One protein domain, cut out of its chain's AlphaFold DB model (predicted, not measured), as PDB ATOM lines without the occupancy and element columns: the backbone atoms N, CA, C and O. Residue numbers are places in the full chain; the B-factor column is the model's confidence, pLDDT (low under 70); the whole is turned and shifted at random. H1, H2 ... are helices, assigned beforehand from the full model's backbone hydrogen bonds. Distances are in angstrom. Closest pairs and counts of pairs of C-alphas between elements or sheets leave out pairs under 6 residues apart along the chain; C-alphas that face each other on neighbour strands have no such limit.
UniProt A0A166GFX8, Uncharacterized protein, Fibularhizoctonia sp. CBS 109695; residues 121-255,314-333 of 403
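Overview. This is residues 121 to 255 and 314 to 333 of the 403 residues of an uncharacterized protein of Fibularhizoctonia sp. CBS 109695 (UniProt A0A166GFX8). The longest helix, H6, packs with residues 316 to 324 on the last end of H3, residues 202 to 203, and its own last residues, 328 to 333, stick out free. Behind that contact is a small helical core in which H1 crosses H3; H4 folds back beside H3 as a hairpin, H5 packs on H1 with residues 245 to 249, and long loops fill out the body. The printed part has 155 residues with six named helices, H1 to H6 in chain order, and no named strand; the class is all helix, though under half of the residues, 76, are in named elements. It is compact, with a radius of gyration of the C-alphas of 15.4 A and spans of 45 by 42 by 33 A.

Along the chain. Find C-alpha 316 at (36.073, -41.144, 9.288); from there H6, residues 316 to 333, runs 25.5 A to C-alpha 333 at (53.605, -59.590, 7.203). H3 is residues 189 to 203, 21.1 A long, and H4 is residues 218 to 230, 18.4 A. Look next at C-alpha 147, at (52.437, -46.280, 0.531), where H1 begins; it ends at residue 157, 15.6 A on. H5 is residues 236 to 250, 20.5 A long, and the short H2 is residues 178 to 181, 4.9 A.

Arrangement. Start at H6, which touches H3 at Ala 202 and Val 320, their closest C-alphas, 5.3 A apart, with lines only just about perpendicular at 72 degrees. H3 and H4 form a helical hairpin: the closest C-alphas, of Ala 193 and Phe 222, are 5.1 A apart, at a shallow tilt of 31 degrees, opposite ways. H1 touches H3, closest at the C-alphas of Ala 153 and Ile 195, 6.0 A apart, at a steep tilt of 69 degrees, only just short of about perpendicular. H5 touches H1 with residues 245 to 249 alone; the C-alphas of Lys 154 and Val 249 come closest, 5.7 A, at a steep tilt of 58 degrees. H2 only just touches H1, with 3 pairs of C-alphas within 8 A, the closest those of Trp 157 and Asn 178 at 5.0 A. H4 is apart from H1 and H6, for instance. In H1, H3 and H5 every O i to N i+4 pair is within hydrogen-bond range; in H4 7 of 9 are, in H6 11 of 14, and H2 is too short for such a pair.

Size, cuts and confidence. The two C-alphas farthest apart are those of Glu 137 and Thr 174, 46.8 A. Residues 256 to 313 are not printed, and C-alphas 255 and 314 stand 36.7 A apart across that cut. The links H1 to H2 and H3 to H4 are long. The model's pLDDT is under 70 at residues 169 to 174, 254 to 255 and 314 to 333.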
ATOM      1  N   GLY A 121      55.949 -29.623  11.367       83.19
ATOM      2  CA  GLY A 121      57.021 -29.560  10.371       83.19
ATOM      3  C   GLY A 121      57.833 -30.852  10.243       83.19
ATOM      4  O   GLY A 121      58.402 -31.099   9.175       83.19
ATOM      5  N   ASP A 122      57.848 -31.695  11.281       85.19
ATOM      6  CA  ASP A 122      58.602 -32.948  11.301       85.19
ATOM      7  C   ASP A 122      57.970 -33.979  10.353       85.19
ATOM      8  O   ASP A 122      56.817 -34.406  10.494       85.19
ATOM      9  N   ARG A 123      58.730 -34.391   9.334       84.06
ATOM     10  CA  ARG A 123      58.217 -35.234   8.247       84.06
ATOM     11  C   ARG A 123      58.201 -36.704   8.664       84.06
ATOM     12  O   ARG A 123      59.192 -37.418   8.559       84.06
ATOM     13  N   ALA A 124      57.039 -37.164   9.126       86.56
ATOM     14  CA  ALA A 124      56.839 -38.548   9.544       86.56
ATOM     15  C   ALA A 124      57.138 -39.571   8.430       86.56
ATOM     16  O   ALA A 124      56.785 -39.387   7.264       86.56
ATOM     17  N   THR A 125      57.703 -40.716   8.823       88.31
ATOM     18  CA  THR A 125      58.198 -41.771   7.920       88.31
ATOM     19  C   THR A 125      57.164 -42.266   6.904       88.31
ATOM     20  O   THR A 125      57.525 -42.577   5.777       88.31
ATOM     21  N   PHE A 126      55.866 -42.284   7.245       90.56
ATOM     22  CA  PHE A 126      54.809 -42.756   6.333       90.56
ATOM     23  C   PHE A 126      54.633 -41.897   5.067       90.56
ATOM     24  O   PHE A 126      53.928 -42.314   4.142       90.56
ATOM     25  N   LEU A 127      55.215 -40.693   5.040       92.44
ATOM     26  CA  LEU A 127      55.216 -39.807   3.880       92.44
ATOM     27  C   LEU A 127      56.192 -40.283   2.796       92.44
ATOM     28  O   LEU A 127      55.957 -39.999   1.622       92.44
ATOM     29  N   TYR A 128      57.245 -41.006   3.175       91.88
ATOM     30  CA  TYR A 128      58.299 -41.493   2.287       91.88
ATOM     31  C   TYR A 128      57.968 -42.876   1.720       91.88
ATOM     32  O   TYR A 128      57.185 -43.636   2.297       91.88
ATOM     33  N   ASN A 129      58.543 -43.194   0.560       87.00
ATOM     34  CA  ASN A 129      58.451 -44.529  -0.024       87.00
ATOM     35  C   ASN A 129      59.175 -45.554   0.869       87.00
ATOM     36  O   ASN A 129      60.248 -45.272   1.383       87.00
ATOM     37  N   GLU A 130      58.605 -46.750   1.033       79.44
ATOM     38  CA  GLU A 130      59.203 -47.831   1.842       79.44
ATOM     39  C   GLU A 130      60.371 -48.534   1.118       79.44
ATOM     40  O   GLU A 130      61.111 -49.292   1.740       79.44
ATOM     41  N   GLU A 131      60.514 -48.317  -0.195       79.06
ATOM     42  CA  GLU A 131      61.565 -48.915  -1.037       79.06
ATOM     43  C   GLU A 131      62.808 -48.017  -1.207       79.06
ATOM     44  O   GLU A 131      63.836 -48.510  -1.668       79.06
ATOM     45  N   ASP A 132      62.724 -46.731  -0.844       78.56
ATOM     46  CA  ASP A 132      63.813 -45.755  -0.976       78.56
ATOM     47  C   ASP A 132      64.403 -45.422   0.407       78.56
ATOM     48  O   ASP A 132      63.665 -45.094   1.337       78.56
ATOM     49  N   ASP A 133      65.731 -45.455   0.544       78.62
ATOM     50  CA  ASP A 133      66.406 -45.002   1.767       78.62
ATOM     51  C   ASP A 133      66.254 -43.479   1.950       78.62
ATOM     52  O   ASP A 133      66.386 -42.704   0.995       78.62
ATOM     53  N   TYR A 134      66.012 -43.041   3.191       83.81
ATOM     54  CA  TYR A 134      65.919 -41.621   3.539       83.81
ATOM     55  C   TYR A 134      67.278 -40.928   3.380       83.81
ATOM     56  O   TYR A 134      68.278 -41.348   3.964       83.81
ATOM     57  N   ASP A 135      67.295 -39.847   2.605       85.12
ATOM     58  CA  ASP A 135      68.488 -39.067   2.291       85.12
ATOM     59  C   ASP A 135      68.557 -37.842   3.215       85.12
ATOM     60  O   ASP A 135      67.619 -37.048   3.275       85.12
ATOM     61  N   THR A 136      69.642 -37.708   3.981       85.06
ATOM     62  CA  THR A 136      69.795 -36.607   4.947       85.06
ATOM     63  C   THR A 136      70.128 -35.279   4.281       85.06
ATOM     64  O   THR A 136      69.811 -34.233   4.845       85.06
ATOM     65  N   GLU A 137      70.739 -35.316   3.094       86.75
ATOM     66  CA  GLU A 137      71.121 -34.120   2.336       86.75
ATOM     67  C   GLU A 137      69.981 -33.646   1.415       86.75
ATOM     68  O   GLU A 137      69.864 -32.453   1.142       86.75
ATOM     69  N   ASP A 138      69.114 -34.567   0.972       86.88
ATOM     70  CA  ASP A 138      67.887 -34.279   0.213       86.88
ATOM     71  C   ASP A 138      66.635 -34.875   0.901       86.88
ATOM     72  O   ASP A 138      66.098 -35.901   0.466       86.88
ATOM     73  N   PRO A 139      66.101 -34.218   1.950       86.69
ATOM     74  CA  PRO A 139      64.903 -34.679   2.656       86.69
ATOM     75  C   PRO A 139      63.607 -34.553   1.832       86.69
ATOM     76  O   PRO A 139      62.549 -35.010   2.281       86.69
ATOM     77  N   ALA A 140      63.646 -33.930   0.646       87.62
ATOM     78  CA  ALA A 140      62.506 -33.859  -0.269       87.62
ATOM     79  C   ALA A 140      62.384 -35.136  -1.125       87.62
ATOM     80  O   ALA A 140      61.287 -35.498  -1.571       87.62
ATOM     81  N   LYS A 141      63.486 -35.863  -1.328       86.31
ATOM     82  CA  LYS A 141      63.540 -37.130  -2.064       86.31
ATOM     83  C   LYS A 141      62.525 -38.146  -1.532       86.31
ATOM     84  O   LYS A 141      62.511 -38.503  -0.359       86.31
ATOM     85  N   GLY A 142      61.626 -38.604  -2.404       85.81
ATOM     86  CA  GLY A 142      60.576 -39.569  -2.049       85.81
ATOM     87  C   GLY A 142      59.449 -39.030  -1.150       85.81
ATOM     88  O   GLY A 142      58.486 -39.763  -0.903       85.81
ATOM     89  N   LEU A 143      59.507 -37.769  -0.702       91.62
ATOM     90  CA  LEU A 143      58.489 -37.159   0.154       91.62
ATOM     91  C   LEU A 143      57.105 -37.164  -0.528       91.62
ATOM     92  O   LEU A 143      56.966 -36.930  -1.729       91.62
ATOM     93  N   PHE A 144      56.073 -37.466   0.261       94.00
ATOM     94  CA  PHE A 144      54.677 -37.702  -0.143       94.00
ATOM     95  C   PHE A 144      54.420 -38.907  -1.065       94.00
ATOM     96  O   PHE A 144      53.263 -39.150  -1.414       94.00
ATOM     97  N   ARG A 145      55.432 -39.710  -1.422       92.69
ATOM     98  CA  ARG A 145      55.253 -40.914  -2.262       92.69
ATOM     99  C   ARG A 145      54.978 -42.189  -1.462       92.69
ATOM    100  O   ARG A 145      54.791 -43.251  -2.055       92.69
ATOM    101  N   GLY A 146      54.890 -42.077  -0.139       92.44
ATOM    102  CA  GLY A 146      54.664 -43.195   0.766       92.44
ATOM    103  C   GLY A 146      53.376 -43.982   0.531       92.44
ATOM    104  O   GLY A 146      52.324 -43.460   0.137       92.44
ATOM    105  N   TYR A 147      53.466 -45.279   0.813       91.75
ATOM    106  CA  TYR A 147      52.437 -46.280   0.531       91.75
ATOM    107  C   TYR A 147      51.063 -45.924   1.117       91.75
ATOM    108  O   TYR A 147      50.041 -46.051   0.434       91.75
ATOM    109  N   LEU A 148      51.015 -45.429   2.360       92.88
ATOM    110  CA  LEU A 148      49.760 -45.009   2.991       92.88
ATOM    111  C   LEU A 148      49.153 -43.773   2.315       92.88
ATOM    112  O   LEU A 148      47.944 -43.758   2.076       92.88
ATOM    113  N   VAL A 149      49.973 -42.792   1.925       94.50
ATOM    114  CA  VAL A 149      49.527 -41.550   1.268       94.50
ATOM    115  C   VAL A 149      48.824 -41.871  -0.057       94.50
ATOM    116  O   VAL A 149      47.687 -41.448  -0.288       94.50
ATOM    117  N   VAL A 150      49.428 -42.724  -0.894       93.00
ATOM    118  CA  VAL A 150      48.829 -43.171  -2.170       93.00
ATOM    119  C   VAL A 150      47.526 -43.952  -1.945       93.00
ATOM    120  O   VAL A 150      46.560 -43.801  -2.702       93.00
ATOM    121  N   ARG A 151      47.453 -44.774  -0.888       93.06
ATOM    122  CA  ARG A 151      46.232 -45.521  -0.536       93.06
ATOM    123  C   ARG A 151      45.098 -44.612  -0.083       93.06
ATOM    124  O   ARG A 151      43.965 -44.826  -0.517       93.06
ATOM    125  N   VAL A 152      45.382 -43.612   0.748       94.94
ATOM    126  CA  VAL A 152      44.389 -42.627   1.205       94.94
ATOM    127  C   VAL A 152      43.922 -41.763   0.030       94.94
ATOM    128  O   VAL A 152      42.715 -41.593  -0.142       94.94
ATOM    129  N   ALA A 153      44.821 -41.356  -0.873       94.31
ATOM    130  CA  ALA A 153      44.457 -40.675  -2.118       94.31
ATOM    131  C   ALA A 153      43.477 -41.499  -2.978       94.31
ATOM    132  O   ALA A 153      42.410 -41.009  -3.356       94.31
ATOM    133  N   LYS A 154      43.781 -42.783  -3.228       92.38
ATOM    134  CA  LYS A 154      42.882 -43.720  -3.935       92.38
ATOM    135  C   LYS A 154      41.567 -43.961  -3.173       92.38
ATOM    136  O   LYS A 154      40.518 -44.128  -3.797       92.38
ATOM    137  N   HIS A 155      41.579 -43.971  -1.840       92.06
ATOM    138  CA  HIS A 155      40.362 -44.130  -1.038       92.06
ATOM    139  C   HIS A 155      39.427 -42.920  -1.187       92.06
ATOM    140  O   HIS A 155      38.241 -43.104  -1.470       92.06
ATOM    141  N   ILE A 156      39.965 -41.706  -1.028       92.50
ATOM    142  CA  ILE A 156      39.221 -40.438  -1.060       92.50
ATOM    143  C   ILE A 156      38.731 -40.125  -2.476       92.50
ATOM    144  O   ILE A 156      37.550 -39.840  -2.669       92.50
ATOM    145  N   TRP A 157      39.617 -40.170  -3.474       91.12
ATOM    146  CA  TRP A 157      39.326 -39.615  -4.798       91.12
ATOM    147  C   TRP A 157      38.715 -40.623  -5.773       91.12
ATOM    148  O   TRP A 157      37.886 -40.230  -6.602       91.12
ATOM    149  N   THR A 158      39.056 -41.916  -5.672       89.25
ATOM    150  CA  THR A 158      38.506 -42.958  -6.557       89.25
ATOM    151  C   THR A 158      37.486 -43.869  -5.876       89.25
ATOM    152  O   THR A 158      36.332 -43.874  -6.300       89.25
ATOM    153  N   ALA A 159      37.866 -44.650  -4.867       85.56
ATOM    154  CA  ALA A 159      36.961 -45.494  -4.074       85.56
ATOM    155  C   ALA A 159      37.731 -46.260  -2.980       85.56
ATOM    156  O   ALA A 159      38.875 -46.670  -3.220       85.56
ATOM    157  N   PRO A 160      37.070 -46.649  -1.870       85.56
ATOM    158  CA  PRO A 160      37.642 -47.572  -0.886       85.56
ATOM    159  C   PRO A 160      38.194 -48.863  -1.517       85.56
ATOM    160  O   PRO A 160      39.304 -49.291  -1.218       85.56
ATOM    161  N   SER A 161      37.471 -49.440  -2.484       83.56
ATOM    162  CA  SER A 161      37.866 -50.676  -3.181       83.56
ATOM    163  C   SER A 161      38.973 -50.502  -4.233       83.56
ATOM    164  O   SER A 161      39.361 -51.484  -4.872       83.56
ATOM    165  N   SER A 162      39.469 -49.282  -4.468       83.88
ATOM    166  CA  SER A 162      40.688 -49.028  -5.259       83.88
ATOM    167  C   SER A 162      41.936 -48.819  -4.407       83.88
ATOM    168  O   SER A 162      43.026 -48.959  -4.949       83.88
ATOM    169  N   ALA A 163      41.812 -48.566  -3.099       85.81
ATOM    170  CA  ALA A 163      42.968 -48.321  -2.234       85.81
ATOM    171  C   ALA A 163      43.992 -49.472  -2.268       85.81
ATOM    172  O   ALA A 163      45.190 -49.231  -2.303       85.81
ATOM    173  N   SER A 164      43.546 -50.730  -2.336       83.19
ATOM    174  CA  SER A 164      44.431 -51.902  -2.404       83.19
ATOM    175  C   SER A 164      44.932 -52.276  -3.806       83.19
ATOM    176  O   SER A 164      45.622 -53.286  -3.944       83.19
ATOM    177  N   LYS A 165      44.590 -51.518  -4.856       82.00
ATOM    178  CA  LYS A 165      44.944 -51.864  -6.240       82.00
ATOM    179  C   LYS A 165      46.266 -51.222  -6.653       82.00
ATOM    180  O   LYS A 165      46.429 -50.002  -6.591       82.00
ATOM    181  N   SER A 166      47.177 -52.059  -7.153       75.75
ATOM    182  CA  SER A 166      48.411 -51.621  -7.811       75.75
ATOM    183  C   SER A 166      48.101 -50.769  -9.042       75.75
ATOM    184  O   SER A 166      48.629 -49.672  -9.183       75.75
ATOM    185  N   LYS A 167      47.172 -51.224  -9.895       74.69
ATOM    186  CA  LYS A 167      46.731 -50.458 -11.065       74.69
ATOM    187  C   LYS A 167      45.930 -49.216 -10.657       74.69
ATOM    188  O   LYS A 167      44.998 -49.309  -9.858       74.69
ATOM    189  N   ALA A 168      46.284 -48.092 -11.269       75.25
ATOM    190  CA  ALA A 168      45.609 -46.810 -11.154       75.25
ATOM    191  C   ALA A 168      44.192 -46.792 -11.759       75.25
ATOM    192  O   ALA A 168      43.794 -47.693 -12.509       75.25
ATOM    193  N   GLY A 169      43.451 -45.725 -11.453       65.62
ATOM    194  CA  GLY A 169      42.097 -45.486 -11.935       65.62
ATOM    195  C   GLY A 169      41.003 -46.094 -11.053       65.62
ATOM    196  O   GLY A 169      41.211 -46.996 -10.235       65.62
ATOM    197  N   ALA A 170      39.779 -45.598 -11.235       60.38
ATOM    198  CA  ALA A 170      38.612 -46.168 -10.578       60.38
ATOM    199  C   ALA A 170      38.382 -47.616 -11.042       60.38
ATOM    200  O   ALA A 170      38.461 -47.936 -12.229       60.38
ATOM    201  N   GLY A 171      38.025 -48.501 -10.105       61.44
ATOM    202  CA  GLY A 171      37.493 -49.816 -10.465       61.44
ATOM    203  C   GLY A 171      36.172 -49.704 -11.243       61.44
ATOM    204  O   GLY A 171      35.645 -48.613 -11.443       61.44
ATOM    205  N   LYS A 172      35.579 -50.848 -11.612       60.97
ATOM    206  CA  LYS A 172      34.243 -50.929 -12.241       60.97
ATOM    207  C   LYS A 172      33.109 -50.562 -11.257       60.97
ATOM    208  O   LYS A 172      32.229 -51.371 -10.981       60.97
ATOM    209  N   SER A 173      33.167 -49.362 -10.681       64.31
ATOM    210  CA  SER A 173      32.138 -48.780  -9.823       64.31
ATOM    211  C   SER A 173      30.938 -48.361 -10.666       64.31
ATOM    212  O   SER A 173      31.090 -47.733 -11.712       64.31
ATOM    213  N   THR A 174      29.735 -48.663 -10.185       64.50
ATOM    214  CA  THR A 174      28.475 -48.195 -10.781       64.50
ATOM    215  C   THR A 174      28.154 -46.741 -10.425       64.50
ATOM    216  O   THR A 174      27.303 -46.130 -11.067       64.50
ATOM    217  N   ARG A 175      28.832 -46.166  -9.420       73.38
ATOM    218  CA  ARG A 175      28.690 -44.764  -8.996       73.38
ATOM    219  C   ARG A 175      29.908 -43.949  -9.426       73.38
ATOM    220  O   ARG A 175      31.030 -44.454  -9.388       73.38
ATOM    221  N   ALA A 176      29.677 -42.686  -9.792       79.00
ATOM    222  CA  ALA A 176      30.748 -41.716  -9.999       79.00
ATOM    223  C   ALA A 176      31.589 -41.567  -8.721       79.00
ATOM    224  O   ALA A 176      31.045 -41.580  -7.616       79.00
ATOM    225  N   ASN A 177      32.903 -41.451  -8.890       84.75
ATOM    226  CA  ASN A 177      33.848 -41.201  -7.810       84.75
ATOM    227  C   ASN A 177      33.973 -39.702  -7.511       84.75
ATOM    228  O   ASN A 177      33.571 -38.865  -8.323       84.75
ATOM    229  N   ASN A 178      34.573 -39.363  -6.369       87.75
ATOM    230  CA  ASN A 178      34.749 -37.975  -5.945       87.75
ATOM    231  C   ASN A 178      35.553 -37.163  -6.974       87.75
ATOM    232  O   ASN A 178      35.130 -36.070  -7.332       87.75
ATOM    233  N   ALA A 179      36.615 -37.730  -7.558       88.38
ATOM    234  CA  ALA A 179      37.362 -37.077  -8.636       88.38
ATOM    235  C   ALA A 179      36.462 -36.660  -9.817       88.38
ATOM    236  O   ALA A 179      36.510 -35.515 -10.255       88.38
ATOM    237  N   LYS A 180      35.573 -37.545 -10.296       87.19
ATOM    238  CA  LYS A 180      34.627 -37.225 -11.379       87.19
ATOM    239  C   LYS A 180      33.541 -36.240 -10.947       87.19
ATOM    240  O   LYS A 180      33.143 -35.410 -11.760       87.19
ATOM    241  N   LEU A 181      33.062 -36.319  -9.703       88.25
ATOM    242  CA  LEU A 181      32.083 -35.370  -9.156       88.25
ATOM    243  C   LEU A 181      32.656 -33.945  -9.102       88.25
ATOM    244  O   LEU A 181      31.980 -33.006  -9.512       88.25
ATOM    245  N   HIS A 182      33.919 -33.803  -8.694       86.38
ATOM    246  CA  HIS A 182      34.641 -32.528  -8.637       86.38
ATOM    247  C   HIS A 182      35.369 -32.163  -9.947       86.38
ATOM    248  O   HIS A 182      36.099 -31.177  -9.979       86.38
ATOM    249  N   ARG A 183      35.177 -32.934 -11.030       87.38
ATOM    250  CA  ARG A 183      35.839 -32.763 -12.345       87.38
ATOM    251  C   ARG A 183      37.375 -32.673 -12.276       87.38
ATOM    252  O   ARG A 183      38.006 -32.042 -13.120       87.38
ATOM    253  N   MET A 184      37.980 -33.325 -11.288       86.94
ATOM    254  CA  MET A 184      39.425 -33.336 -11.083       86.94
ATOM    255  C   MET A 184      40.117 -34.143 -12.182       86.94
ATOM    256  O   MET A 184      39.889 -35.346 -12.312       86.94
ATOM    257  N   LYS A 185      40.967 -33.462 -12.961       84.75
ATOM    258  CA  LYS A 185      41.841 -34.066 -13.981       84.75
ATOM    259  C   LYS A 185      43.310 -34.162 -13.553       84.75
ATOM    260  O   LYS A 185      44.035 -34.964 -14.136       84.75
ATOM    261  N   ARG A 186      43.740 -33.310 -12.614       89.44
ATOM    262  CA  ARG A 186      45.116 -33.155 -12.121       89.44
ATOM    263  C   ARG A 186      45.107 -32.953 -10.602       89.44
ATOM    264  O   ARG A 186      44.134 -32.392 -10.086       89.44
ATOM    265  N   PHE A 187      46.162 -33.378  -9.916       93.31
ATOM    266  CA  PHE A 187      46.391 -33.092  -8.499       93.31
ATOM    267  C   PHE A 187      46.915 -31.673  -8.254       93.31
ATOM    268  O   PHE A 187      47.540 -31.063  -9.118       93.31
ATOM    269  N   THR A 188      46.684 -31.163  -7.041       93.69
ATOM    270  CA  THR A 188      47.281 -29.917  -6.529       93.69
ATOM    271  C   THR A 188      47.931 -30.144  -5.163       93.69
ATOM    272  O   THR A 188      47.525 -31.048  -4.425       93.69
ATOM    273  N   GLY A 189      48.896 -29.299  -4.781       93.44
ATOM    274  CA  GLY A 189      49.566 -29.387  -3.474       93.44
ATOM    275  C   GLY A 189      48.582 -29.372  -2.298       93.44
ATOM    276  O   GLY A 189      48.673 -30.200  -1.397       93.44
ATOM    277  N   ARG A 190      47.530 -28.547  -2.377       95.38
ATOM    278  CA  ARG A 190      46.424 -28.493  -1.396       95.38
ATOM    279  C   ARG A 190      45.649 -29.810  -1.259       95.38
ATOM    280  O   ARG A 190      45.166 -30.127  -0.174       95.38
ATOM    281  N   GLN A 191      45.531 -30.601  -2.326       95.12
ATOM    282  CA  GLN A 191      44.902 -31.926  -2.262       95.12
ATOM    283  C   GLN A 191      45.837 -32.965  -1.630       95.12
ATOM    284  O   GLN A 191      45.359 -33.822  -0.888       95.12
ATOM    285  N   ILE A 192      47.150 -32.870  -1.877       95.38
ATOM    286  CA  ILE A 192      48.162 -33.696  -1.200       95.38
ATOM    287  C   ILE A 192      48.201 -33.355   0.296       95.38
ATOM    288  O   ILE A 192      48.089 -34.263   1.113       95.38
ATOM    289  N   ALA A 193      48.221 -32.071   0.664       95.75
ATOM    290  CA  ALA A 193      48.119 -31.613   2.052       95.75
ATOM    291  C   ALA A 193      46.874 -32.176   2.758       95.75
ATOM    292  O   ALA A 193      46.970 -32.716   3.859       95.75
ATOM    293  N   TYR A 194      45.710 -32.162   2.095       95.19
ATOM    294  CA  TYR A 194      44.504 -32.797   2.632       95.19
ATOM    295  C   TYR A 194      44.682 -34.311   2.856       95.19
ATOM    296  O   TYR A 194      44.321 -34.817   3.916       95.19
ATOM    297  N   ILE A 195      45.275 -35.040   1.902       95.88
ATOM    298  CA  ILE A 195      45.567 -36.479   2.046       95.88
ATOM    299  C   ILE A 195      46.520 -36.739   3.223       95.88
ATOM    300  O   ILE A 195      46.289 -37.676   3.990       95.88
ATOM    301  N   VAL A 196      47.562 -35.922   3.384       95.00
ATOM    302  CA  VAL A 196      48.546 -36.025   4.472       95.00
ATOM    303  C   VAL A 196      47.867 -35.876   5.830       95.00
ATOM    304  O   VAL A 196      48.000 -36.766   6.668       95.00
ATOM    305  N   VAL A 197      47.047 -34.837   6.014       94.44
ATOM    306  CA  VAL A 197      46.307 -34.616   7.267       94.44
ATOM    307  C   VAL A 197      45.291 -35.734   7.536       94.44
ATOM    308  O   VAL A 197      45.204 -36.221   8.662       94.44
ATOM    309  N   GLN A 198      44.560 -36.211   6.518       94.06
ATOM    310  CA  GLN A 198      43.651 -37.361   6.672       94.06
ATOM    311  C   GLN A 198      44.399 -38.648   7.061       94.06
ATOM    312  O   GLN A 198      43.879 -39.455   7.834       94.06
ATOM    313  N   THR A 199      45.620 -38.841   6.551       94.38
ATOM    314  CA  THR A 199      46.470 -39.989   6.901       94.38
ATOM    315  C   THR A 199      46.981 -39.864   8.336       94.38
ATOM    316  O   THR A 199      46.851 -40.817   9.102       94.38
ATOM    317  N   TRP A 200      47.476 -38.685   8.727       92.19
ATOM    318  CA  TRP A 200      47.942 -38.402  10.088       92.19
ATOM    319  C   TRP A 200      46.837 -38.629  11.120       92.19
ATOM    320  O   TRP A 200      47.010 -39.407  12.057       92.19
ATOM    321  N   PHE A 201      45.663 -38.030  10.901       91.19
ATOM    322  CA  PHE A 201      44.511 -38.182  11.785       91.19
ATOM    323  C   PHE A 201      44.110 -39.658  11.963       91.19
ATOM    324  O   PHE A 201      43.863 -40.096  13.085       91.19
ATOM    325  N   ALA A 202      44.124 -40.457  10.889       90.62
ATOM    326  CA  ALA A 202      43.787 -41.880  10.958       90.62
ATOM    327  C   ALA A 202      44.824 -42.749  11.701       90.62
ATOM    328  O   ALA A 202      44.455 -43.801  12.236       90.62
ATOM    329  N   LEU A 203      46.093 -42.327  11.723       89.25
ATOM    330  CA  LEU A 203      47.185 -42.980  12.458       89.25
ATOM    331  C   LEU A 203      47.283 -42.514  13.919       89.25
ATOM    332  O   LEU A 203      47.761 -43.267  14.766       89.25
ATOM    333  N   SER A 204      46.820 -41.302  14.219       86.19
ATOM    334  CA  SER A 204      46.868 -40.715  15.557       86.19
ATOM    335  C   SER A 204      45.867 -41.345  16.542       86.19
ATOM    336  O   SER A 204      44.904 -42.029  16.168       86.19
ATOM    337  N   SER A 205      46.084 -41.061  17.827       84.50
ATOM    338  CA  SER A 205      45.160 -41.352  18.928       84.50
ATOM    339  C   SER A 205      44.029 -40.323  19.080       84.50
ATOM    340  O   SER A 205      43.194 -40.503  19.961       84.50
ATOM    341  N   MET A 206      43.964 -39.280  18.238       83.69
ATOM    342  CA  MET A 206      42.922 -38.247  18.310       83.69
ATOM    343  C   MET A 206      41.522 -38.871  18.185       83.69
ATOM    344  O   MET A 206      41.225 -39.583  17.222       83.69
ATOM    345  N   GLU A 207      40.654 -38.611  19.165       84.75
ATOM    346  CA  GLU A 207      39.283 -39.143  19.190       84.75
ATOM    347  C   GLU A 207      38.338 -38.355  18.273       84.75
ATOM    348  O   GLU A 207      37.444 -38.920  17.636       84.75
ATOM    349  N   SER A 208      38.557 -37.044  18.186       87.50
ATOM    350  CA  SER A 208      37.793 -36.090  17.391       87.50
ATOM    351  C   SER A 208      38.704 -35.343  16.423       87.50
ATOM    352  O   SER A 208      39.895 -35.158  16.658       87.50
ATOM    353  N   TRP A 209      38.128 -34.909  15.303       87.81
ATOM    354  CA  TRP A 209      38.815 -34.037  14.361       87.81
ATOM    355  C   TRP A 209      38.876 -32.616  14.935       87.81
ATOM    356  O   TRP A 209      37.849 -31.936  14.988       87.81
ATOM    357  N   ASP A 210      40.072 -32.186  15.330       86.88
ATOM    358  CA  ASP A 210      40.364 -30.843  15.830       86.88
ATOM    359  C   ASP A 210      41.539 -30.232  15.031       86.88
ATOM    360  O   ASP A 210      42.650 -30.766  15.074       86.88
ATOM    361  N   PRO A 211      41.317 -29.155  14.248       85.06
ATOM    362  CA  PRO A 211      42.364 -28.520  13.444       85.06
ATOM    363  C   PRO A 211      43.467 -27.837  14.261       85.06
ATOM    364  O   PRO A 211      44.601 -27.736  13.785       85.06
ATOM    365  N   ASP A 212      43.119 -27.341  15.447       85.62
ATOM    366  CA  ASP A 212      43.927 -26.443  16.278       85.62
ATOM    367  C   ASP A 212      44.265 -27.111  17.638       85.62
ATOM    368  O   ASP A 212      44.492 -26.433  18.638       85.62
ATOM    369  N   ALA A 213      44.308 -28.454  17.665       80.38
ATOM    370  CA  ALA A 213      44.567 -29.266  18.854       80.38
ATOM    371  C   ALA A 213      45.900 -28.916  19.545       80.38
ATOM    372  O   ALA A 213      46.955 -28.902  18.907       80.38
ATOM    373  N   GLU A 214      45.853 -28.734  20.869       72.06
ATOM    374  CA  GLU A 214      46.933 -28.173  21.704       72.06
ATOM    375  C   GLU A 214      48.304 -28.855  21.527       72.06
ATOM    376  O   GLU A 214      49.331 -28.182  21.515       72.06
ATOM    377  N   ASN A 215      48.323 -30.177  21.333       78.06
ATOM    378  CA  ASN A 215      49.562 -30.954  21.213       78.06
ATOM    379  C   ASN A 215      50.098 -31.075  19.773       78.06
ATOM    380  O   ASN A 215      51.256 -31.445  19.601       78.06
ATOM    381  N   PHE A 216      49.266 -30.859  18.745       85.50
ATOM    382  CA  PHE A 216      49.661 -31.003  17.336       85.50
ATOM    383  C   PHE A 216      48.613 -30.375  16.402       85.50
ATOM    384  O   PHE A 216      47.530 -30.936  16.207       85.50
ATOM    385  N   SER A 217      48.939 -29.248  15.763       90.00
ATOM    386  CA  SER A 217      48.014 -28.583  14.839       90.00
ATOM    387  C   SER A 217      47.954 -29.284  13.474       90.00
ATOM    388  O   SER A 217      48.882 -29.231  12.662       90.00
ATOM    389  N   LEU A 218      46.803 -29.892  13.170       91.31
ATOM    390  CA  LEU A 218      46.505 -30.446  11.841       91.31
ATOM    391  C   LEU A 218      46.432 -29.355  10.757       91.31
ATOM    392  O   LEU A 218      46.676 -29.623   9.578       91.31
ATOM    393  N   LYS A 219      46.084 -28.125  11.144       92.62
ATOM    394  CA  LYS A 219      46.038 -26.943  10.274       92.62
ATOM    395  C   LYS A 219      47.435 -26.421   9.940       92.62
ATOM    396  O   LYS A 219      47.675 -26.057   8.792       92.62
ATOM    397  N   GLU A 220      48.358 -26.439  10.895       92.88
ATOM    398  CA  GLU A 220      49.771 -26.146  10.640       92.88
ATOM    399  C   GLU A 220      50.386 -27.205   9.714       92.88
ATOM    400  O   GLU A 220      50.963 -26.842   8.692       92.88
ATOM    401  N   LEU A 221      50.143 -28.502   9.965       93.38
ATOM    402  CA  LEU A 221      50.561 -29.593   9.067       93.38
ATOM    403  C   LEU A 221      50.034 -29.395   7.634       93.38
ATOM    404  O   LEU A 221      50.741 -29.671   6.662       93.38
ATOM    405  N   PHE A 222      48.790 -28.919   7.492       94.69
ATOM    406  CA  PHE A 222      48.218 -28.576   6.192       94.69
ATOM    407  C   PHE A 222      48.997 -27.436   5.526       94.69
ATOM    408  O   PHE A 222      49.466 -27.610   4.403       94.69
ATOM    409  N   ASN A 223      49.168 -26.303   6.214       94.75
ATOM    410  CA  ASN A 223      49.839 -25.116   5.672       94.75
ATOM    411  C   ASN A 223      51.299 -25.409   5.290       94.75
ATOM    412  O   ASN A 223      51.653 -25.234   4.129       94.75
ATOM    413  N   LEU A 224      52.081 -26.017   6.192       94.12
ATOM    414  CA  LEU A 224      53.471 -26.446   5.954       94.12
ATOM    415  C   LEU A 224      53.613 -27.515   4.857       94.12
ATOM    416  O   LEU A 224      54.724 -27.834   4.427       94.12
ATOM    417  N   THR A 225      52.516 -28.150   4.437       94.00
ATOM    418  CA  THR A 225      52.499 -29.044   3.270       94.00
ATOM    419  C   THR A 225      52.089 -28.304   1.999       94.00
ATOM    420  O   THR A 225      52.556 -28.665   0.926       94.00
ATOM    421  N   VAL A 226      51.244 -27.274   2.091       94.12
ATOM    422  CA  VAL A 226      50.884 -26.407   0.959       94.12
ATOM    423  C   VAL A 226      52.060 -25.529   0.542       94.12
ATOM    424  O   VAL A 226      52.346 -25.469  -0.650       94.12
ATOM    425  N   GLU A 227      52.761 -24.923   1.501       93.69
ATOM    426  CA  GLU A 227      53.935 -24.061   1.285       93.69
ATOM    427  C   GLU A 227      55.003 -24.769   0.437       93.69
ATOM    428  O   GLU A 227      55.393 -24.245  -0.600       93.69
ATOM    429  N   LEU A 228      55.322 -26.041   0.726       91.56
ATOM    430  CA  LEU A 228      56.238 -26.853  -0.098       91.56
ATOM    431  C   LEU A 228      55.888 -26.902  -1.600       91.56
ATOM    432  O   LEU A 228      56.783 -27.074  -2.423       91.56
ATOM    433  N   PHE A 229      54.608 -26.792  -1.974       93.06
ATOM    434  CA  PHE A 229      54.165 -26.781  -3.376       93.06
ATOM    435  C   PHE A 229      53.894 -25.374  -3.932       93.06
ATOM    436  O   PHE A 229      53.763 -25.240  -5.149       93.06
ATOM    437  N   GLU A 230      53.737 -24.357  -3.082       91.38
ATOM    438  CA  GLU A 230      53.388 -22.987  -3.488       91.38
ATOM    439  C   GLU A 230      54.579 -22.015  -3.434       91.38
ATOM    440  O   GLU A 230      54.558 -21.030  -4.172       91.38
ATOM    441  N   ASP A 231      55.633 -22.324  -2.668       90.06
ATOM    442  CA  ASP A 231      56.885 -21.552  -2.603       90.06
ATOM    443  C   ASP A 231      57.722 -21.694  -3.888       90.06
ATOM    444  O   ASP A 231      58.159 -20.696  -4.460       90.06
ATOM    445  N   ASP A 232      57.904 -22.928  -4.381       88.75
ATOM    446  CA  ASP A 232      58.447 -23.206  -5.719       88.75
ATOM    447  C   ASP A 232      57.567 -24.221  -6.483       88.75
ATOM    448  O   ASP A 232      57.872 -25.424  -6.535       88.75
ATOM    449  N   PRO A 233      56.485 -23.746  -7.133       88.50
ATOM    450  CA  PRO A 233      55.605 -24.585  -7.946       88.50
ATOM    451  C   PRO A 233      56.268 -25.064  -9.248       88.50
ATOM    452  O   PRO A 233      55.691 -25.893  -9.957       88.50
ATOM    453  N   THR A 234      57.447 -24.532  -9.588       90.31
ATOM    454  CA  THR A 234      58.231 -24.902 -10.773       90.31
ATOM    455  C   THR A 234      59.330 -25.920 -10.486       90.31
ATOM    456  O   THR A 234      59.895 -26.456 -11.439       90.31
ATOM    457  N   SER A 235      59.599 -26.233  -9.215       92.38
ATOM    458  CA  SER A 235      60.592 -27.233  -8.824       92.38
ATOM    459  C   SER A 235      60.314 -28.602  -9.459       92.38
ATOM    460  O   SER A 235      59.179 -29.097  -9.471       92.38
ATOM    461  N   ASP A 236      61.374 -29.269  -9.924       92.88
ATOM    462  CA  ASP A 236      61.296 -30.636 -10.462       92.88
ATOM    463  C   ASP A 236      60.664 -31.605  -9.445       92.88
ATOM    464  O   ASP A 236      59.933 -32.533  -9.811       92.88
ATOM    465  N   TRP A 237      60.889 -31.362  -8.150       93.44
ATOM    466  CA  TRP A 237      60.262 -32.096  -7.057       93.44
ATOM    467  C   TRP A 237      58.735 -31.910  -7.018       93.44
ATOM    468  O   TRP A 237      58.011 -32.913  -7.019       93.44
ATOM    469  N   ALA A 238      58.227 -30.672  -7.028       93.44
ATOM    470  CA  ALA A 238      56.787 -30.408  -6.967       93.44
ATOM    471  C   ALA A 238      56.082 -30.960  -8.213       93.44
ATOM    472  O   ALA A 238      55.109 -31.715  -8.103       93.44
ATOM    473  N   VAL A 239      56.620 -30.661  -9.401       93.31
ATOM    474  CA  VAL A 239      56.060 -31.100 -10.688       93.31
ATOM    475  C   VAL A 239      56.041 -32.628 -10.795       93.31
ATOM    476  O   VAL A 239      55.007 -33.206 -11.148       93.31
ATOM    477  N   SER A 240      57.143 -33.307 -10.452       94.25
ATOM    478  CA  SER A 240      57.204 -34.775 -10.521       94.25
ATOM    479  C   SER A 240      56.328 -35.456  -9.465       94.25
ATOM    480  O   SER A 240      55.755 -36.511  -9.740       94.25
ATOM    481  N   THR A 241      56.156 -34.853  -8.286       94.31
ATOM    482  CA  THR A 241      55.289 -35.393  -7.228       94.31
ATOM    483  C   THR A 241      53.807 -35.234  -7.572       94.31
ATOM    484  O   THR A 241      53.046 -36.189  -7.417       94.31
ATOM    485  N   LEU A 242      53.386 -34.103  -8.149       94.69
ATOM    486  CA  LEU A 242      52.022 -33.948  -8.674       94.69
ATOM    487  C   LEU A 242      51.742 -34.938  -9.820       94.69
ATOM    488  O   LEU A 242      50.725 -35.636  -9.800       94.69
ATOM    489  N   ALA A 243      52.679 -35.080 -10.765       93.94
ATOM    490  CA  ALA A 243      52.574 -36.048 -11.859       93.94
ATOM    491  C   ALA A 243      52.516 -37.510 -11.369       93.94
ATOM    492  O   ALA A 243      51.782 -38.321 -11.938       93.94
ATOM    493  N   PHE A 244      53.234 -37.848 -10.293       93.50
ATOM    494  CA  PHE A 244      53.156 -39.162  -9.652       93.50
ATOM    495  C   PHE A 244      51.747 -39.453  -9.114       93.50
ATOM    496  O   PHE A 244      51.231 -40.550  -9.338       93.50
ATOM    497  N   PHE A 245      51.076 -38.490  -8.468       93.88
ATOM    498  CA  PHE A 245      49.688 -38.682  -8.027       93.88
ATOM    499  C   PHE A 245      48.700 -38.793  -9.198       93.88
ATOM    500  O   PHE A 245      47.783 -39.618  -9.137       93.88
ATOM    501  N   ASP A 246      48.910 -38.042 -10.283       93.00
ATOM    502  CA  ASP A 246      48.113 -38.162 -11.511       93.00
ATOM    503  C   ASP A 246      48.213 -39.572 -12.127       93.00
ATOM    504  O   ASP A 246      47.187 -40.192 -12.440       93.00
ATOM    505  N   GLU A 247      49.426 -40.134 -12.221       91.69
ATOM    506  CA  GLU A 247      49.617 -41.505 -12.708       91.69
ATOM    507  C   GLU A 247      49.060 -42.530 -11.713       91.69
ATOM    508  O   GLU A 247      48.320 -43.426 -12.116       91.69
ATOM    509  N   GLN A 248      49.332 -42.400 -10.412       90.88
ATOM    510  CA  GLN A 248      48.912 -43.387  -9.411       90.88
ATOM    511  C   GLN A 248      47.398 -43.442  -9.194       90.88
ATOM    512  O   GLN A 248      46.845 -44.527  -8.990       90.88
ATOM    513  N   VAL A 249      46.709 -42.300  -9.202       89.69
ATOM    514  CA  VAL A 249      45.281 -42.222  -8.858       89.69
ATOM    515  C   VAL A 249      44.410 -42.239 -10.112       89.69
ATOM    516  O   VAL A 249      43.456 -43.019 -10.172       89.69
ATOM    517  N   PHE A 250      44.736 -41.432 -11.126       87.19
ATOM    518  CA  PHE A 250      43.929 -41.322 -12.347       87.19
ATOM    519  C   PHE A 250      44.395 -42.263 -13.463       87.19
ATOM    520  O   PHE A 250      43.582 -42.628 -14.312       87.19
ATOM    521  N   GLY A 251      45.650 -42.723 -13.427       85.62
ATOM    522  CA  GLY A 251      46.235 -43.554 -14.483       85.62
ATOM    523  C   GLY A 251      46.727 -42.749 -15.678       85.62
ATOM    524  O   GLY A 251      46.905 -43.328 -16.747       85.62
ATOM    525  N   ARG A 252      46.906 -41.435 -15.500       78.69
ATOM    526  CA  ARG A 252      47.260 -40.487 -16.553       78.69
ATOM    527  C   ARG A 252      48.736 -40.128 -16.472       78.69
ATOM    528  O   ARG A 252      49.219 -39.763 -15.403       78.69
ATOM    529  N   ARG A 253      49.446 -40.178 -17.598       73.19
ATOM    530  CA  ARG A 253      50.864 -39.777 -17.653       73.19
ATOM    531  C   ARG A 253      51.012 -38.301 -17.993       73.19
ATOM    532  O   ARG A 253      50.191 -37.737 -18.710       73.19
ATOM    533  N   ALA A 254      52.097 -37.686 -17.520       61.81
ATOM    534  CA  ALA A 254      52.353 -36.252 -17.691       61.81
ATOM    535  C   ALA A 254      52.349 -35.776 -19.161       61.81
ATOM    536  O   ALA A 254      52.040 -34.616 -19.421       61.81
ATOM    537  N   SER A 255      52.658 -36.669 -20.108       57.81
ATOM    538  CA  SER A 255      52.695 -36.403 -21.551       57.81
ATOM    539  C   SER A 255      51.350 -36.554 -22.276       57.81
ATOM    540  O   SER A 255      51.295 -36.320 -23.481       57.81
ATOM    541  N   ARG A 314      30.893 -37.987   8.104       38.31
ATOM    542  CA  ARG A 314      30.430 -39.274   7.519       38.31
ATOM    543  C   ARG A 314      31.498 -40.173   6.881       38.31
ATOM    544  O   ARG A 314      31.148 -41.252   6.410       38.31
ATOM    545  N   PHE A 315      32.772 -39.775   6.873       47.03
ATOM    546  CA  PHE A 315      33.838 -40.533   6.188       47.03
ATOM    547  C   PHE A 315      34.840 -41.212   7.134       47.03
ATOM    548  O   PHE A 315      35.344 -42.287   6.801       47.03
ATOM    549  N   ILE A 316      35.071 -40.649   8.326       47.25
ATOM    550  CA  ILE A 316      36.073 -41.144   9.288       47.25
ATOM    551  C   ILE A 316      35.865 -42.621   9.640       47.25
ATOM    552  O   ILE A 316      36.811 -43.398   9.546       47.25
ATOM    553  N   SER A 317      34.645 -43.043   9.997       42.72
ATOM    554  CA  SER A 317      34.428 -44.378  10.576       42.72
ATOM    555  C   SER A 317      34.865 -45.532   9.670       42.72
ATOM    556  O   SER A 317      35.379 -46.518  10.180       42.72
ATOM    557  N   PHE A 318      34.717 -45.432   8.344       43.41
ATOM    558  CA  PHE A 318      35.177 -46.495   7.439       43.41
ATOM    559  C   PHE A 318      36.671 -46.406   7.115       43.41
ATOM    560  O   PHE A 318      37.309 -47.450   6.990       43.41
ATOM    561  N   LEU A 319      37.245 -45.202   6.997       48.09
ATOM    562  CA  LEU A 319      38.676 -45.041   6.722       48.09
ATOM    563  C   LEU A 319      39.527 -45.421   7.942       48.09
ATOM    564  O   LEU A 319      40.478 -46.186   7.798       48.09
ATOM    565  N   VAL A 320      39.146 -44.962   9.138       53.00
ATOM    566  CA  VAL A 320      39.828 -45.288  10.400       53.00
ATOM    567  C   VAL A 320      39.697 -46.772  10.724       53.00
ATOM    568  O   VAL A 320      40.702 -47.399  11.046       53.00
ATOM    569  N   LEU A 321      38.513 -47.378  10.568       50.78
ATOM    570  CA  LEU A 321      38.365 -48.822  10.780       50.78
ATOM    571  C   LEU A 321      39.187 -49.621   9.752       50.78
ATOM    572  O   LEU A 321      39.890 -50.553  10.128       50.78
ATOM    573  N   TYR A 322      39.175 -49.232   8.471       49.97
ATOM    574  CA  TYR A 322      39.964 -49.913   7.438       49.97
ATOM    575  C   TYR A 322      41.476 -49.804   7.688       49.97
ATOM    576  O   TYR A 322      42.171 -50.818   7.627       49.97
ATOM    577  N   LEU A 323      41.994 -48.612   8.003       53.62
ATOM    578  CA  LEU A 323      43.423 -48.406   8.255       53.62
ATOM    579  C   LEU A 323      43.882 -49.034   9.576       53.62
ATOM    580  O   LEU A 323      44.912 -49.708   9.574       53.62
ATOM    581  N   ARG A 324      43.113 -48.918  10.670       50.94
ATOM    582  CA  ARG A 324      43.469 -49.554  11.953       50.94
ATOM    583  C   ARG A 324      43.475 -51.088  11.852       50.94
ATOM    584  O   ARG A 324      44.389 -51.710  12.385       50.94
ATOM    585  N   PHE A 325      42.554 -51.707  11.103       41.03
ATOM    586  CA  PHE A 325      42.575 -53.166  10.886       41.03
ATOM    587  C   PHE A 325      43.666 -53.638   9.901       41.03
ATOM    588  O   PHE A 325      44.287 -54.673  10.143       41.03
ATOM    589  N   HIS A 326      43.935 -52.920   8.800       45.38
ATOM    590  CA  HIS A 326      44.938 -53.361   7.811       45.38
ATOM    591  C   HIS A 326      46.385 -52.953   8.133       45.38
ATOM    592  O   HIS A 326      47.307 -53.631   7.670       45.38
ATOM    593  N   GLY A 327      46.600 -51.882   8.905       41.66
ATOM    594  CA  GLY A 327      47.930 -51.449   9.348       41.66
ATOM    595  C   GLY A 327      48.601 -52.504  10.226       41.66
ATOM    596  O   GLY A 327      49.712 -52.939   9.925       41.66
ATOM    597  N   LEU A 328      47.865 -53.020  11.218       38.44
ATOM    598  CA  LEU A 328      48.297 -54.134  12.072       38.44
ATOM    599  C   LEU A 328      48.682 -55.391  11.273       38.44
ATOM    600  O   LEU A 328      49.649 -56.064  11.615       38.44
ATOM    601  N   PHE A 329      47.973 -55.697  10.182       28.58
ATOM    602  CA  PHE A 329      48.249 -56.895   9.382       28.58
ATOM    603  C   PHE A 329      49.495 -56.774   8.490       28.58
ATOM    604  O   PHE A 329      50.241 -57.745   8.362       28.58
ATOM    605  N   ASN A 330      49.744 -55.612   7.873       33.25
ATOM    606  CA  ASN A 330      50.885 -55.447   6.960       33.25
ATOM    607  C   ASN A 330      52.225 -55.298   7.696       33.25
ATOM    608  O   ASN A 330      53.204 -55.900   7.258       33.25
ATOM    609  N   VAL A 331      52.264 -54.590   8.834       35.47
ATOM    610  CA  VAL A 331      53.489 -54.450   9.650       35.47
ATOM    611  C   VAL A 331      54.001 -55.819  10.127       35.47
ATOM    612  O   VAL A 331      55.206 -56.061  10.153       35.47
ATOM    613  N   VAL A 332      53.095 -56.761  10.414       31.33
ATOM    614  CA  VAL A 332      53.449 -58.139  10.798       31.33
ATOM    615  C   VAL A 332      53.869 -59.002   9.592       31.33
ATOM    616  O   VAL A 332      54.717 -59.881   9.738       31.33
ATOM    617  N   TYR A 333      53.330 -58.760   8.389       27.53
ATOM    618  CA  TYR A 333      53.605 -59.590   7.203       27.53
ATOM    619  C   TYR A 333      54.819 -59.165   6.359       27.53
ATOM    620  O   TYR A 333      55.368 -60.001   5.634       27.53
TER     621      TYR A 333